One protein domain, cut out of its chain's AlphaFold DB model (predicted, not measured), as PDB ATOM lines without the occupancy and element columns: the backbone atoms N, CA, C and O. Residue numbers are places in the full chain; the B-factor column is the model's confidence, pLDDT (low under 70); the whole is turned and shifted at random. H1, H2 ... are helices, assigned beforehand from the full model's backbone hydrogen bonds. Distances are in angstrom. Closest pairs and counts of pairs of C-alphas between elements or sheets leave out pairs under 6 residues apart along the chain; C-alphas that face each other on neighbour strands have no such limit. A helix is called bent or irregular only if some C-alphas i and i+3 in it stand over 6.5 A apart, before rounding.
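AT A GLANCE: This is residues 1 to 60 of the 107 residues of an uncharacterized protein of Candidatus Pacearchaeota archaeon CG10_big_fil_rev_8_21_14_0_10_35_219 (UniProt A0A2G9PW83). The model is a flat, open U: H1 is one long side, short arm H2a of bent helix H2 the base, and long arm H2b the other side, the middle empty. The 60 printed residues hold two named helices, H1 then H2, no named strand: all helix. It is loose, radius of gyration of the C-alphas 14.9 A, spanning 45 by 24 by 6 A.

HOW THE PARTS SIT: From H1, residues 2 to 21, a tight link leads to H2, residues 25 to 59, one helix by its hydrogen bonds but bent: C-alphas 34 and 37 are 8.2 A apart. Arm H2a, residues 25 to 34, is close but not clearly touching H1, about perpendicular at 76 degrees; closest C-alphas Leu 19 and Val 28, 7.8 A. Arm H2b, residues 37 to 59, is close but not clearly touching H2a, about perpendicular at 87 degrees; closest C-alphas Phe 32 and Val 39, 7.4 A. H1 and H2b are apart. In H1, H2a and H2b every O i to N i+4 pair is within hydrogen-bond range.

IN THESE COORDINATES: Find C-alpha 2 at (-29.371, 46.840, -23.834); H1 runs 28.0 A. H2a runs 13.9 A; H2b runs 32.0 A to C-alpha 59 at (-29.840, 51.613, -41.258).

THE WHOLE: The farthest C-alphas, Leu 26 and Asp 60, are 45.0 A apart. The printed part has no cut. Look for pLDDT under 70 at residues 1 to 3 and 19 to 32.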
ATOM      1  N   MET A   1     -31.857  47.676 -27.680       54.12
ATOM      2  CA  MET A   1     -30.459  48.054 -27.372       54.12
ATOM      3  C   MET A   1     -29.869  47.241 -26.216       54.12
ATOM      4  O   MET A   1     -29.246  46.238 -26.502       54.12
ATOM      5  N   ALA A   2     -30.060  47.568 -24.926       55.66
ATOM      6  CA  ALA A   2     -29.371  46.840 -23.834       55.66
ATOM      7  C   ALA A   2     -29.764  45.353 -23.696       55.66
ATOM      8  O   ALA A   2     -28.936  44.520 -23.338       55.66
ATOM      9  N   VAL A   3     -31.019  45.015 -24.008       66.75
ATOM     10  CA  VAL A   3     -31.555  43.651 -23.865       66.75
ATOM     11  C   VAL A   3     -30.978  42.693 -24.916       66.75
ATOM     12  O   VAL A   3     -30.677  41.554 -24.589       66.75
ATOM     13  N   GLU A   4     -30.739  43.151 -26.149       72.00
ATOM     14  CA  GLU A   4     -30.160  42.328 -27.229       72.00
ATOM     15  C   GLU A   4     -28.698  41.973 -26.933       72.00
ATOM     16  O   GLU A   4     -28.296  40.817 -27.057       72.00
ATOM     17  N   TRP A   5     -27.926  42.948 -26.444       72.38
ATOM     18  CA  TRP A   5     -26.554  42.725 -25.981       72.38
ATOM     19  C   TRP A   5     -26.498  41.785 -24.772       72.38
ATOM     20  O   TRP A   5     -25.586  40.965 -24.676       72.38
ATOM     21  N   LEU A   6     -27.495  41.852 -23.886       71.50
ATOM     22  CA  LEU A   6     -27.639  40.928 -22.761       71.50
ATOM     23  C   LEU A   6     -27.910  39.496 -23.226       71.50
ATOM     24  O   LEU A   6     -27.300  38.568 -22.702       71.50
ATOM     25  N   VAL A   7     -28.771  39.306 -24.229       79.38
ATOM     26  CA  VAL A   7     -29.064  37.978 -24.790       79.38
ATOM     27  C   VAL A   7     -27.816  37.372 -25.431       79.38
ATOM     28  O   VAL A   7     -27.493  36.219 -25.151       79.38
ATOM     29  N   ILE A   8     -27.068  38.149 -26.219       78.50
ATOM     30  CA  ILE A   8     -25.804  37.697 -26.827       78.50
ATOM     31  C   ILE A   8     -24.770  37.374 -25.741       78.50
ATOM     32  O   ILE A   8     -24.143  36.316 -25.787       78.50
ATOM     33  N   GLY A   9     -24.629  38.237 -24.731       80.00
ATOM     34  CA  GLY A   9     -23.709  38.026 -23.614       80.00
ATOM     35  C   GLY A   9     -24.026  36.758 -22.821       80.00
ATOM     36  O   GLY A   9     -23.133  35.954 -22.560       80.00
ATOM     37  N   VAL A  10     -25.302  36.523 -22.505       82.94
ATOM     38  CA  VAL A  10     -25.754  35.302 -21.821       82.94
ATOM     39  C   VAL A  10     -25.488  34.067 -22.680       82.94
ATOM     40  O   VAL A  10     -25.003  33.063 -22.164       82.94
ATOM     41  N   LEU A  11     -25.735  34.138 -23.989       81.94
ATOM     42  CA  LEU A  11     -25.512  33.018 -24.905       81.94
ATOM     43  C   LEU A  11     -24.020  32.658 -24.996       81.94
ATOM     44  O   LEU A  11     -23.673  31.482 -24.910       81.94
ATOM     45  N   VAL A  12     -23.134  33.657 -25.061       82.38
ATOM     46  CA  VAL A  12     -21.674  33.463 -25.029       82.38
ATOM     47  C   VAL A  12     -21.223  32.846 -23.705       82.38
ATOM     48  O   VAL A  12     -20.444  31.895 -23.714       82.38
ATOM     49  N   VAL A  13     -21.733  33.327 -22.568       79.12
ATOM     50  CA  VAL A  13     -21.384  32.787 -21.243       79.12
ATOM     51  C   VAL A  13     -21.861  31.344 -21.091       79.12
ATOM     52  O   VAL A  13     -21.099  30.503 -20.623       79.12
ATOM     53  N   VAL A  14     -23.080  31.020 -21.527       78.25
ATOM     54  CA  VAL A  14     -23.600  29.644 -21.506       78.25
ATOM     55  C   VAL A  14     -22.752  28.732 -22.389       78.25
ATOM     56  O   VAL A  14     -22.399  27.631 -21.969       78.25
ATOM     57  N   LEU A  15     -22.366  29.196 -23.577       77.38
ATOM     58  CA  LEU A  15     -21.534  28.434 -24.504       77.38
ATOM     59  C   LEU A  15     -20.130  28.198 -23.922       77.38
ATOM     60  O   LEU A  15     -19.639  27.072 -23.958       77.38
ATOM     61  N   LEU A  16     -19.534  29.207 -23.281       72.19
ATOM     62  CA  LEU A  16     -18.276  29.063 -22.543       72.19
ATOM     63  C   LEU A  16     -18.415  28.082 -21.372       72.19
ATOM     64  O   LEU A  16     -17.585  27.192 -21.234       72.19
ATOM     65  N   VAL A  17     -19.470  28.178 -20.559       74.31
ATOM     66  CA  VAL A  17     -19.696  27.269 -19.422       74.31
ATOM     67  C   VAL A  17     -19.887  25.827 -19.889       74.31
ATOM     68  O   VAL A  17     -19.352  24.919 -19.258       74.31
ATOM     69  N   VAL A  18     -20.593  25.593 -20.997       70.94
ATOM     70  CA  VAL A  18     -20.737  24.251 -21.585       70.94
ATOM     71  C   VAL A  18     -19.385  23.722 -22.071       70.94
ATOM     72  O   VAL A  18     -19.048  22.581 -21.755       70.94
ATOM     73  N   LEU A  19     -18.586  24.552 -22.751       61.91
ATOM     74  CA  LEU A  19     -17.244  24.185 -23.219       61.91
ATOM     75  C   LEU A  19     -16.256  23.920 -22.069       61.91
ATOM     76  O   LEU A  19     -15.443  23.004 -22.169       61.91
ATOM     77  N   PHE A  20     -16.327  24.684 -20.975       61.91
ATOM     78  CA  PHE A  20     -15.456  24.512 -19.804       61.91
ATOM     79  C   PHE A  20     -15.914  23.380 -18.875       61.91
ATOM     80  O   PHE A  20     -15.077  22.742 -18.235       61.91
ATOM     81  N   LYS A  21     -17.223  23.099 -18.800       62.91
ATOM     82  CA  LYS A  21     -17.773  21.979 -18.019       62.91
ATOM     83  C   LYS A  21     -17.452  20.626 -18.661       62.91
ATOM     84  O   LYS A  21     -17.300  19.640 -17.945       62.91
ATOM     85  N   SER A  22     -17.291  20.570 -19.985       54.91
ATOM     86  CA  SER A  22     -16.677  19.427 -20.662       54.91
ATOM     87  C   SER A  22     -15.153  19.504 -20.532       54.91
ATOM     88  O   SER A  22     -14.469  19.988 -21.428       54.91
ATOM     89  N   GLN A  23     -14.610  19.031 -19.409       51.94
ATOM     90  CA  GLN A  23     -13.171  19.001 -19.097       51.94
ATOM     91  C   GLN A  23     -12.295  18.126 -20.023       51.94
ATOM     92  O   GLN A  23     -11.141  17.863 -19.701       51.94
ATOM     93  N   ASP A  24     -12.765  17.756 -21.214       58.78
ATOM     94  CA  ASP A  24     -11.904  17.252 -22.278       58.78
ATOM     95  C   ASP A  24     -11.549  18.393 -23.241       58.78
ATOM     96  O   ASP A  24     -12.017  18.464 -24.380       58.78
ATOM     97  N   LEU A  25     -10.630  19.268 -22.819       57.84
ATOM     98  CA  LEU A  25      -9.900  20.149 -23.747       57.84
ATOM     99  C   LEU A  25      -9.255  19.335 -24.889       57.84
ATOM    100  O   LEU A  25      -9.084  19.842 -25.997       57.84
ATOM    101  N   LEU A  26      -8.956  18.051 -24.654       61.62
ATOM    102  CA  LEU A  26      -8.544  17.078 -25.670       61.62
ATOM    103  C   LEU A  26      -9.645  16.764 -26.692       61.62
ATOM    104  O   LEU A  26      -9.355  16.701 -27.883       61.62
ATOM    105  N   PHE A  27     -10.902  16.622 -26.271       62.88
ATOM    106  CA  PHE A  27     -12.026  16.378 -27.176       62.88
ATOM    107  C   PHE A  27     -12.361  17.629 -27.983       62.88
ATOM    108  O   PHE A  27     -12.508  17.544 -29.200       62.88
ATOM    109  N   VAL A  28     -12.390  18.800 -27.336       62.91
ATOM    110  CA  VAL A  28     -12.602  20.085 -28.017       62.91
ATOM    111  C   VAL A  28     -11.466  20.353 -29.001       62.91
ATOM    112  O   VAL A  28     -11.734  20.615 -30.167       62.91
ATOM    113  N   SER A  29     -10.202  20.203 -28.603       62.25
ATOM    114  CA  SER A  29      -9.069  20.387 -29.523       62.25
ATOM    115  C   SER A  29      -9.025  19.344 -30.647       62.25
ATOM    116  O   SER A  29      -8.628  19.687 -31.761       62.25
ATOM    117  N   ALA A  30      -9.469  18.105 -30.417       67.88
ATOM    118  CA  ALA A  30      -9.602  17.089 -31.463       67.88
ATOM    119  C   ALA A  30     -10.739  17.418 -32.448       67.88
ATOM    120  O   ALA A  30     -10.553  17.296 -33.661       67.88
ATOM    121  N   LEU A  31     -11.885  17.892 -31.948       64.81
ATOM    122  CA  LEU A  31     -12.992  18.394 -32.766       64.81
ATOM    123  C   LEU A  31     -12.571  19.622 -33.563       64.81
ATOM    124  O   LEU A  31     -12.820  19.669 -34.763       64.81
ATOM    125  N   PHE A  32     -11.880  20.572 -32.932       63.81
ATOM    126  CA  PHE A  32     -11.321  21.728 -33.614       63.81
ATOM    127  C   PHE A  32     -10.291  21.296 -34.643       63.81
ATOM    128  O   PHE A  32     -10.388  21.770 -35.750       63.81
ATOM    129  N   LYS A  33      -9.369  20.361 -34.393       71.50
ATOM    130  CA  LYS A  33      -8.441  19.895 -35.443       71.50
ATOM    131  C   LYS A  33      -9.160  19.251 -36.629       71.50
ATOM    132  O   LYS A  33      -8.777  19.485 -37.771       71.50
ATOM    133  N   LYS A  34     -10.189  18.442 -36.366       77.94
ATOM    134  CA  LYS A  34     -10.912  17.692 -37.404       77.94
ATOM    135  C   LYS A  34     -11.902  18.557 -38.188       77.94
ATOM    136  O   LYS A  34     -12.058  18.372 -39.389       77.94
ATOM    137  N   TYR A  35     -12.556  19.498 -37.514       80.06
ATOM    138  CA  TYR A  35     -13.617  20.342 -38.061       80.06
ATOM    139  C   TYR A  35     -13.248  21.829 -38.047       80.06
ATOM    140  O   TYR A  35     -14.133  22.667 -38.167       80.06
ATOM    141  N   PHE A  36     -11.959  22.172 -37.940       77.62
ATOM    142  CA  PHE A  36     -11.462  23.550 -37.797       77.62
ATOM    143  C   PHE A  36     -12.075  24.477 -38.835       77.62
ATOM    144  O   PHE A  36     -12.717  25.474 -38.516       77.62
ATOM    145  N   PHE A  37     -11.914  24.081 -40.096       79.00
ATOM    146  CA  PHE A  37     -12.396  24.830 -41.241       79.00
ATOM    147  C   PHE A  37     -13.916  24.921 -41.248       79.00
ATOM    148  O   PHE A  37     -14.450  25.978 -41.548       79.00
ATOM    149  N   PHE A  38     -14.616  23.853 -40.861       82.00
ATOM    150  CA  PHE A  38     -16.072  23.872 -40.770       82.00
ATOM    151  C   PHE A  38     -16.558  24.839 -39.685       82.00
ATOM    152  O   PHE A  38     -17.455  25.632 -39.942       82.00
ATOM    153  N   VAL A  39     -15.937  24.826 -38.502       81.00
ATOM    154  CA  VAL A  39     -16.266  25.744 -37.402       81.00
ATOM    155  C   VAL A  39     -15.969  27.190 -37.794       81.00
ATOM    156  O   VAL A  39     -16.802  28.058 -37.552       81.00
ATOM    157  N   ILE A  40     -14.834  27.454 -38.449       81.06
ATOM    158  CA  ILE A  40     -14.498  28.792 -38.955       81.06
ATOM    159  C   ILE A  40     -15.508  29.252 -40.002       81.06
ATOM    160  O   ILE A  40     -16.014  30.364 -39.902       81.06
ATOM    161  N   ILE A  41     -15.834  28.410 -40.983       83.62
ATOM    162  CA  ILE A  41     -16.814  28.750 -42.020       83.62
ATOM    163  C   ILE A  41     -18.183  29.006 -41.386       83.62
ATOM    164  O   ILE A  41     -18.811  30.012 -41.698       83.62
ATOM    165  N   ALA A  42     -18.627  28.153 -40.460       83.00
ATOM    166  CA  ALA A  42     -19.886  28.341 -39.746       83.00
ATOM    167  C   ALA A  42     -19.892  29.653 -38.946       83.00
ATOM    168  O   ALA A  42     -20.865  30.400 -39.010       83.00
ATOM    169  N   ALA A  43     -18.799  29.973 -38.250       82.31
ATOM    170  CA  ALA A  43     -18.653  31.228 -37.521       82.31
ATOM    171  C   ALA A  43     -18.680  32.445 -38.458       82.31
ATOM    172  O   ALA A  43     -19.355  33.425 -38.152       82.31
ATOM    173  N   ILE A  44     -18.010  32.374 -39.613       83.62
ATOM    174  CA  ILE A  44     -18.027  33.429 -40.635       83.62
ATOM    175  C   ILE A  44     -19.448  33.619 -41.177       83.62
ATOM    176  O   ILE A  44     -19.942  34.742 -41.214       83.62
ATOM    177  N   VAL A  45     -20.132  32.538 -41.555       85.69
ATOM    178  CA  VAL A  45     -21.507  32.600 -42.075       85.69
ATOM    179  C   VAL A  45     -22.455  33.198 -41.039       85.69
ATOM    180  O   VAL A  45     -23.230  34.094 -41.369       85.69
ATOM    181  N   LEU A  46     -22.365  32.753 -39.782       85.94
ATOM    182  CA  LEU A  46     -23.159  33.308 -38.689       85.94
ATOM    183  C   LEU A  46     -22.858  34.793 -38.486       85.94
ATOM    184  O   LEU A  46     -23.789  35.591 -38.415       85.94
ATOM    185  N   PHE A  47     -21.582  35.182 -38.458       86.81
ATOM    186  CA  PHE A  47     -21.171  36.579 -38.340       86.81
ATOM    187  C   PHE A  47     -21.787  37.449 -39.443       86.81
ATOM    188  O   PHE A  47     -22.390  38.478 -39.140       86.81
ATOM    189  N   PHE A  48     -21.707  37.024 -40.708       86.56
ATOM    190  CA  PHE A  48     -22.304  37.762 -41.823       86.56
ATOM    191  C   PHE A  48     -23.834  37.814 -41.739       86.56
ATOM    192  O   PHE A  48     -24.414  38.866 -42.003       86.56
ATOM    193  N   ALA A  49     -24.494  36.728 -41.330       86.69
ATOM    194  CA  ALA A  49     -25.946  36.703 -41.162       86.69
ATOM    195  C   ALA A  49     -26.414  37.681 -40.069       86.69
ATOM    196  O   ALA A  49     -27.308  38.495 -40.310       86.69
ATOM    197  N   PHE A  50     -25.774  37.657 -38.895       88.81
ATOM    198  CA  PHE A  50     -26.074  38.595 -37.809       88.81
ATOM    199  C   PHE A  50     -25.747  40.039 -38.190       88.81
ATOM    200  O   PHE A  50     -26.512  40.948 -37.880       88.81
ATOM    201  N   SER A  51     -24.642  40.250 -38.901       87.12
ATOM    202  CA  SER A  51     -24.250  41.562 -39.405       87.12
ATOM    203  C   SER A  51     -25.275  42.134 -40.389       87.12
ATOM    204  O   SER A  51     -25.697  43.277 -40.239       87.12
ATOM    205  N   LEU A  52     -25.738  41.343 -41.364       87.69
ATOM    206  CA  LEU A  52     -26.775  41.777 -42.307       87.69
ATOM    207  C   LEU A  52     -28.080  42.126 -41.594       87.69
ATOM    208  O   LEU A  52     -28.683  43.156 -41.895       87.69
ATOM    209  N   TYR A  53     -28.482  41.309 -40.621       88.62
ATOM    210  CA  TYR A  53     -29.642  41.601 -39.785       88.62
ATOM    211  C   TYR A  53     -29.473  42.921 -39.014       88.62
ATOM    212  O   TYR A  53     -30.382  43.752 -38.978       88.62
ATOM    213  N   HIS A  54     -28.291  43.157 -38.444       87.94
ATOM    214  CA  HIS A  54     -27.982  44.397 -37.739       87.94
ATOM    215  C   HIS A  54     -27.998  45.621 -38.666       87.94
ATOM    216  O   HIS A  54     -28.544  46.660 -38.298       87.94
ATOM    217  N   ILE A  55     -27.450  45.505 -39.879       87.88
ATOM    218  CA  ILE A  55     -27.457  46.598 -40.857       87.88
ATOM    219  C   ILE A  55     -28.890  46.924 -41.279       87.88
ATOM    220  O   ILE A  55     -29.279  48.087 -41.236       87.88
ATOM    221  N   HIS A  56     -29.687  45.906 -41.610       85.06
ATOM    222  CA  HIS A  56     -31.083  46.090 -42.003       85.06
ATOM    223  C   HIS A  56     -31.900  46.791 -40.910       85.06
ATOM    224  O   HIS A  56     -32.638  47.724 -41.202       85.06
ATOM    225  N   THR A  57     -31.718  46.399 -39.646       87.88
ATOM    226  CA  THR A  57     -32.453  46.986 -38.511       87.88
ATOM    227  C   THR A  57     -31.951  48.369 -38.087       87.88
ATOM    228  O   THR A  57     -32.734  49.166 -37.582       87.88
ATOM    229  N   THR A  58     -30.664  48.673 -38.277       87.56
ATOM    230  CA  THR A  58     -30.054  49.936 -37.812       87.56
ATOM    231  C   THR A  58     -30.103  51.037 -38.867       87.56
ATOM    232  O   THR A  58     -30.284  52.204 -38.531       87.56
ATOM    233  N   TYR A  59     -29.926  50.675 -40.136       82.38
ATOM    234  CA  TYR A  59     -29.840  51.613 -41.258       82.38
ATOM    235  C   TYR A  59     -31.072  51.559 -42.168       82.38
ATOM    236  O   TYR A  59     -31.032  52.134 -43.254       82.38
ATOM    237  N   ASP A  60     -32.126  50.844 -41.750       83.81
ATOM    238  CA  ASP A  60     -33.403  50.662 -42.462       83.81
ATOM    239  C   ASP A  60     -33.208  50.358 -43.959       83.81
ATOM    240  O   ASP A  60     -33.851  50.909 -44.852       83.81
TER     241      ASP A  60